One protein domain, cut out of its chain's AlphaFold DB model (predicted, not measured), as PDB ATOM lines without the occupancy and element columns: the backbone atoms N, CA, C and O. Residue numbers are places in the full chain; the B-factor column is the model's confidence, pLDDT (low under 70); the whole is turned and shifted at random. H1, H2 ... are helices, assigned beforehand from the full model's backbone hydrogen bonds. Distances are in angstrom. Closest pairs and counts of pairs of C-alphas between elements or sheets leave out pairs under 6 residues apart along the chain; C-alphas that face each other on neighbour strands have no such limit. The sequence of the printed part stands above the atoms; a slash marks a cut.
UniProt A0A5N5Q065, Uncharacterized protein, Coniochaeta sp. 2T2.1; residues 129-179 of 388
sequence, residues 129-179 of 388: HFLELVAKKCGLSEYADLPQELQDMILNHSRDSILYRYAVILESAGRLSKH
ATOM      1  N   HIS A 129      34.643  30.441   5.912       77.44
ATOM      2  CA  HIS A 129      33.742  31.316   6.660       77.44
ATOM      3  C   HIS A 129      33.331  32.580   5.879       77.44
ATOM      4  O   HIS A 129      32.185  33.024   5.946       77.44
ATOM      5  N   PHE A 130      34.255  33.179   5.122       76.75
ATOM      6  CA  PHE A 130      33.946  34.354   4.304       76.75
ATOM      7  C   PHE A 130      33.128  33.991   3.068       76.75
ATOM      8  O   PHE A 130      32.272  34.776   2.658       76.75
ATOM      9  N   LEU A 131      33.351  32.807   2.504       77.00
ATOM     10  CA  LEU A 131      32.555  32.287   1.396       77.00
ATOM     11  C   LEU A 131      31.106  32.045   1.818       77.00
ATOM     12  O   LEU A 131      30.195  32.483   1.123       77.00
ATOM     13  N   GLU A 132      30.889  31.464   2.998       78.19
ATOM     14  CA  GLU A 132      29.559  31.301   3.591       78.19
ATOM     15  C   GLU A 132      28.868  32.659   3.820       78.19
ATOM     16  O   GLU A 132      27.704  32.856   3.461       78.19
ATOM     17  N   LEU A 133      29.602  33.648   4.348       81.44
ATOM     18  CA  LEU A 133      29.085  35.004   4.542       81.44
ATOM     19  C   LEU A 133      28.659  35.654   3.216       81.44
ATOM     20  O   LEU A 133      27.614  36.308   3.152       81.44
ATOM     21  N   VAL A 134      29.471  35.502   2.167       81.88
ATOM     22  CA  VAL A 134      29.177  36.005   0.819       81.88
ATOM     23  C   VAL A 134      27.955  35.298   0.250       81.88
ATOM     24  O   VAL A 134      27.027  35.971  -0.192       81.88
ATOM     25  N   ALA A 135      27.920  33.968   0.321       81.94
ATOM     26  CA  ALA A 135      26.812  33.151  -0.152       81.94
ATOM     27  C   ALA A 135      25.494  33.590   0.499       81.94
ATOM     28  O   ALA A 135      24.528  33.899  -0.200       81.94
ATOM     29  N   LYS A 136      25.484  33.776   1.825       82.75
ATOM     30  CA  LYS A 136      24.326  34.295   2.564       82.75
ATOM     31  C   LYS A 136      23.914  35.698   2.116       82.75
ATOM     32  O   LYS A 136      22.729  35.946   1.905       82.75
ATOM     33  N   LYS A 137      24.866  36.626   1.954       82.88
ATOM     34  CA  LYS A 137      24.578  37.998   1.486       82.88
ATOM     35  C   LYS A 137      24.050  38.042   0.049       82.88
ATOM     36  O   LYS A 137      23.312  38.964  -0.287       82.88
ATOM     37  N   CYS A 138      24.427  37.072  -0.777       82.94
ATOM     38  CA  CYS A 138      24.023  36.969  -2.175       82.94
ATOM     39  C   CYS A 138      22.788  36.081  -2.399       82.94
ATOM     40  O   CYS A 138      22.385  35.916  -3.546       82.94
ATOM     41  N   GLY A 139      22.185  35.519  -1.344       84.00
ATOM     42  CA  GLY A 139      21.034  34.617  -1.471       84.00
ATOM     43  C   GLY A 139      21.377  33.247  -2.067       84.00
ATOM     44  O   GLY A 139      20.500  32.571  -2.585       84.00
ATOM     45  N   LEU A 140      22.645  32.841  -2.002       83.38
ATOM     46  CA  LEU A 140      23.160  31.552  -2.470       83.38
ATOM     47  C   LEU A 140      23.289  30.572  -1.296       83.38
ATOM     48  O   LEU A 140      24.337  29.971  -1.109       83.38
ATOM     49  N   SER A 141      22.266  30.444  -0.452       77.88
ATOM     50  CA  SER A 141      22.349  29.615   0.763       77.88
ATOM     51  C   SER A 141      22.693  28.151   0.473       77.88
ATOM     52  O   SER A 141      23.489  27.574   1.201       77.88
ATOM     53  N   GLU A 142      22.196  27.604  -0.639       81.69
ATOM     54  CA  GLU A 142      22.468  26.225  -1.081       81.69
ATOM     55  C   GLU A 142      23.943  25.987  -1.443       81.69
ATOM     56  O   GLU A 142      24.403  24.849  -1.467       81.69
ATOM     57  N   TYR A 143      24.717  27.049  -1.703       79.50
ATOM     58  CA  TYR A 143      26.153  26.935  -1.960       79.50
ATOM     59  C   TYR A 143      26.907  26.397  -0.739       79.50
ATOM     60  O   TYR A 143      27.847  25.622  -0.894       79.50
ATOM     61  N   ALA A 144      26.491  26.795   0.470       73.88
ATOM     62  CA  ALA A 144      27.118  26.343   1.711       73.88
ATOM     63  C   ALA A 144      26.862  24.851   1.988       73.88
ATOM     64  O   ALA A 144      27.656  24.220   2.682       73.88
ATOM     65  N   ASP A 145      25.797  24.289   1.408       81.62
ATOM     66  CA  ASP A 145      25.416  22.882   1.561       81.62
ATOM     67  C   ASP A 145      26.172  21.953   0.592       81.62
ATOM     68  O   ASP A 145      26.118  20.727   0.720       81.62
ATOM     69  N   LEU A 146      26.892  22.513  -0.388       84.19
ATOM     70  CA  LEU A 146      27.688  21.732  -1.328       84.19
ATOM     71  C   LEU A 146      28.927  21.127  -0.642       84.19
ATOM     72  O   LEU A 146      29.551  21.786   0.190       84.19
ATOM     73  N   PRO A 147      29.373  19.922  -1.041       85.94
ATOM     74  CA  PRO A 147      30.695  19.416  -0.682       85.94
ATOM     75  C   PRO A 147      31.811  20.408  -1.039       85.94
ATOM     76  O   PRO A 147      31.751  21.055  -2.087       85.94
ATOM     77  N   GLN A 148      32.859  20.477  -0.207       78.50
ATOM     78  CA  GLN A 148      33.994  21.396  -0.389       78.50
ATOM     79  C   GLN A 148      34.599  21.316  -1.799       78.50
ATOM     80  O   GLN A 148      34.903  22.342  -2.392       78.50
ATOM     81  N   GLU A 149      34.698  20.113  -2.372       80.88
ATOM     82  CA  GLU A 149      35.212  19.911  -3.731       80.88
ATOM     83  C   GLU A 149      34.403  20.687  -4.787       80.88
ATOM     84  O   GLU A 149      34.976  21.353  -5.648       80.88
ATOM     85  N   LEU A 150      33.069  20.680  -4.688       83.56
ATOM     86  CA  LEU A 150      32.206  21.424  -5.608       83.56
ATOM     87  C   LEU A 150      32.288  22.932  -5.366       83.56
ATOM     88  O   LEU A 150      32.277  23.704  -6.325       83.56
ATOM     89  N   GLN A 151      32.410  23.356  -4.107       78.75
ATOM     90  CA  GLN A 151      32.650  24.759  -3.768       78.75
ATOM     91  C   GLN A 151      33.965  25.256  -4.393       78.75
ATOM     92  O   GLN A 151      33.988  26.292  -5.061       78.75
ATOM     93  N   ASP A 152      35.039  24.477  -4.270       75.88
ATOM     94  CA  ASP A 152      36.351  24.791  -4.835       75.88
ATOM     95  C   ASP A 152      36.313  24.834  -6.367       75.88
ATOM     96  O   ASP A 152      36.876  25.747  -6.978       75.88
ATOM     97  N   MET A 153      35.609  23.895  -7.009       78.12
ATOM     98  CA  MET A 153      35.390  23.911  -8.458       78.12
ATOM     99  C   MET A 153      34.647  25.175  -8.899       78.12
ATOM    100  O   MET A 153      35.108  25.866  -9.810       78.12
ATOM    101  N   ILE A 154      33.532  25.517  -8.244       79.38
ATOM    102  CA  ILE A 154      32.750  26.719  -8.565       79.38
ATOM    103  C   ILE A 154      33.620  27.966  -8.415       79.38
ATOM    104  O   ILE A 154      33.630  28.806  -9.316       79.38
ATOM    105  N   LEU A 155      34.387  28.086  -7.330       74.81
ATOM    106  CA  LEU A 155      35.274  29.229  -7.110       74.81
ATOM    107  C   LEU A 155      36.377  29.319  -8.152       74.81
ATOM    108  O   LEU A 155      36.626  30.405  -8.677       74.81
ATOM    109  N   ASN A 156      37.003  28.194  -8.494       74.06
ATOM    110  CA  ASN A 156      38.034  28.147  -9.522       74.06
ATOM    111  C   ASN A 156      37.491  28.554 -10.897       74.06
ATOM    112  O   ASN A 156      38.152  29.318 -11.599       74.06
ATOM    113  N   HIS A 157      36.273  28.134 -11.249       77.12
ATOM    114  CA  HIS A 157      35.602  28.566 -12.478       77.12
ATOM    115  C   HIS A 157      35.063  30.003 -12.415       77.12
ATOM    116  O   HIS A 157      34.828  30.618 -13.452       77.12
ATOM    117  N   SER A 158      34.900  30.560 -11.214       76.00
ATOM    118  CA  SER A 158      34.330  31.890 -10.983       76.00
ATOM    119  C   SER A 158      35.375  32.958 -10.656       76.00
ATOM    120  O   SER A 158      34.982  34.052 -10.247       76.00
ATOM    121  N   ARG A 159      36.681  32.699 -10.824       71.81
ATOM    122  CA  ARG A 159      37.756  33.647 -10.452       71.81
ATOM    123  C   ARG A 159      37.611  35.029 -11.097       71.81
ATOM    124  O   ARG A 159      37.875  36.033 -10.442       71.81
ATOM    125  N   ASP A 160      37.089  35.085 -12.319       71.88
ATOM    126  CA  ASP A 160      36.861  36.343 -13.050       71.88
ATOM    127  C   ASP A 160      35.467  36.954 -12.796       71.88
ATOM    128  O   ASP A 160      35.101  37.996 -13.346       71.88
ATOM    129  N   SER A 161      34.653  36.317 -11.951       79.12
ATOM    130  CA  SER A 161      33.292  36.765 -11.657       79.12
ATOM    131  C   SER A 161      33.254  37.951 -10.687       79.12
ATOM    132  O   SER A 161      34.151  38.195  -9.877       79.12
ATOM    133  N   ILE A 162      32.137  38.682 -10.711       80.50
ATOM    134  CA  ILE A 162      31.839  39.725  -9.717       80.50
ATOM    135  C   ILE A 162      31.708  39.124  -8.307       80.50
ATOM    136  O   ILE A 162      32.094  39.774  -7.337       80.50
ATOM    137  N   LEU A 163      31.214  37.886  -8.190       78.12
ATOM    138  CA  LEU A 163      31.043  37.199  -6.908       78.12
ATOM    139  C   LEU A 163      32.393  36.957  -6.223       78.12
ATOM    140  O   LEU A 163      32.559  37.297  -5.054       78.12
ATOM    141  N   TYR A 164      33.375  36.447  -6.971       79.62
ATOM    142  CA  TYR A 164      34.725  36.233  -6.456       79.62
ATOM    143  C   TYR A 164      35.388  37.558  -6.061       79.62
ATOM    144  O   TYR A 164      35.907  37.684  -4.952       79.62
ATOM    145  N   ARG A 165      35.276  38.597  -6.908       81.31
ATOM    146  CA  ARG A 165      35.742  39.956  -6.567       81.31
ATOM    147  C   ARG A 165      35.120  40.459  -5.261       81.31
ATOM    148  O   ARG A 165      35.829  41.009  -4.419       81.31
ATOM    149  N   TYR A 166      33.816  40.262  -5.073       84.00
ATOM    150  CA  TYR A 166      33.118  40.659  -3.851       84.00
ATOM    151  C   TYR A 166      33.619  39.897  -2.616       84.00
ATOM    152  O   TYR A 166      33.871  40.519  -1.582       84.00
ATOM    153  N   ALA A 167      33.834  38.586  -2.735       83.94
ATOM    154  CA  ALA A 167      34.367  37.761  -1.656       83.94
ATOM    155  C   ALA A 167      35.770  38.206  -1.215       83.94
ATOM    156  O   ALA A 167      36.002  38.420  -0.023       83.94
ATOM    157  N   VAL A 168      36.668  38.454  -2.176       84.88
ATOM    158  CA  VAL A 168      38.020  38.979  -1.918       84.88
ATOM    159  C   VAL A 168      37.970  40.325  -1.196       84.88
ATOM    160  O   VAL A 168      38.746  40.551  -0.265       84.88
ATOM    161  N   ILE A 169      37.048  41.216  -1.572       87.75
ATOM    162  CA  ILE A 169      36.892  42.521  -0.915       87.75
ATOM    163  C   ILE A 169      36.437  42.363   0.534       87.75
ATOM    164  O   ILE A 169      37.014  43.001   1.415       87.75
ATOM    165  N   LEU A 170      35.414  41.541   0.792       87.25
ATOM    166  CA  LEU A 170      34.895  41.343   2.146       87.25
ATOM    167  C   LEU A 170      35.941  40.730   3.070       87.25
ATOM    168  O   LEU A 170      36.104  41.194   4.199       87.25
ATOM    169  N   GLU A 171      36.669  39.726   2.588       87.56
ATOM    170  CA  GLU A 171      37.737  39.125   3.374       87.56
ATOM    171  C   GLU A 171      38.872  40.119   3.629       87.56
ATOM    172  O   GLU A 171      39.320  40.264   4.768       87.56
ATOM    173  N   SER A 172      39.298  40.861   2.603       87.69
ATOM    174  CA  SER A 172      40.334  41.888   2.748       87.69
ATOM    175  C   SER A 172      39.924  42.956   3.761       87.69
ATOM    176  O   SER A 172      40.726  43.323   4.618       87.69
ATOM    177  N   ALA A 173      38.673  43.425   3.712       89.88
ATOM    178  CA  ALA A 173      38.140  44.396   4.664       89.88
ATOM    179  C   ALA A 173      38.134  43.834   6.092       89.88
ATOM    180  O   ALA A 173      38.614  44.488   7.019       89.88
ATOM    181  N   GLY A 174      37.666  42.596   6.270       88.44
ATOM    182  CA  GLY A 174      37.640  41.929   7.571       88.44
ATOM    183  C   GLY A 174      39.032  41.678   8.157       88.44
ATOM    184  O   GLY A 174      39.225  41.858   9.359       88.44
ATOM    185  N   ARG A 175      40.011  41.299   7.323       86.12
ATOM    186  CA  ARG A 175      41.411  41.105   7.730       86.12
ATOM    187  C   ARG A 175      42.056  42.441   8.100       86.12
ATOM    188  O   ARG A 175      42.465  42.616   9.244       86.12
ATOM    189  N   LEU A 176      42.070  43.408   7.181       87.69
ATOM    190  CA  LEU A 176      42.758  44.695   7.362       87.69
ATOM    191  C   LEU A 176      42.133  45.575   8.452       87.69
ATOM    192  O   LEU A 176      42.834  46.384   9.060       87.69
ATOM    193  N   SER A 177      40.850  45.391   8.769       86.94
ATOM    194  CA  SER A 177      40.205  46.097   9.884       86.94
ATOM    195  C   SER A 177      40.739  45.689  11.256       86.94
ATOM    196  O   SER A 177      40.779  46.514  12.164       86.94
ATOM    197  N   LYS A 178      41.163  44.429  11.417       80.50
ATOM    198  CA  LYS A 178      41.577  43.867  12.713       80.50
ATOM    199  C   LYS A 178      43.034  44.152  13.074       80.50
ATOM    200  O   LYS A 178      43.413  43.947  14.224       80.50
ATOM    201  N   HIS A 179      43.848  44.611  12.124       76.81
ATOM    202  CA  HIS A 179      45.241  44.944  12.405       76.81
ATOM    203  C   HIS A 179      45.328  46.101  13.409       76.81
ATOM    204  O   HIS A 179      44.649  47.127  13.268       76.81
TER     205      HIS A 179
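AT A GLANCE: This is residues 129 to 179 of the 388 residues of an uncharacterized protein of Coniochaeta sp. 2T2.1 (UniProt A0A5N5Q065). Three helices make an open frame with few contacts: H1 crosses long H3 at residues 166 to 171, while H2 stands near H3's beginning, apart from H1. Residues 157 to 162, at the turn from H2 to H3, stick out. The printed part has 51 residues, with H1, H2 and H3 in that order, and is all helix. It is compact, radius of gyration of the C-alphas 11.2 A, yet elongated, spanning 32 by 21 by 18 A.

HOW THE PARTS SIT: Start with H1, residues 129 to 137; it touches H3, residues 162 to 178, at C-alphas Val 134 and Ala 167, the closest, 6.0 A apart. H3 touches it with residues 166 to 171 alone. They run opposite ways at a steep tilt of 56 degrees. H2, residues 148 to 157, is apart from H1. H2 and H3 are close but not clearly touching; their closest C-alphas, Leu 155 and Tyr 164, are 7.1 A apart. In H1 and H2 every O i to N i+4 pair is within hydrogen-bond range; in H3, 12 of 13.

IN THESE COORDINATES: Find C-alpha 129 at (33.742, 31.316, 6.660), where H1 begins its 12.5 A. H2 covers 14.1 A. H3 runs 24.8 A to C-alpha 178 at (41.577, 43.867, 12.713).

THE WHOLE: The C-alphas of Glu 142 and His 179, the farthest apart, are 32.4 A apart. The printed part has no cut; H1 to H2 is a short link, H2 to H3 tight. No printed residue is under 70 in pLDDT.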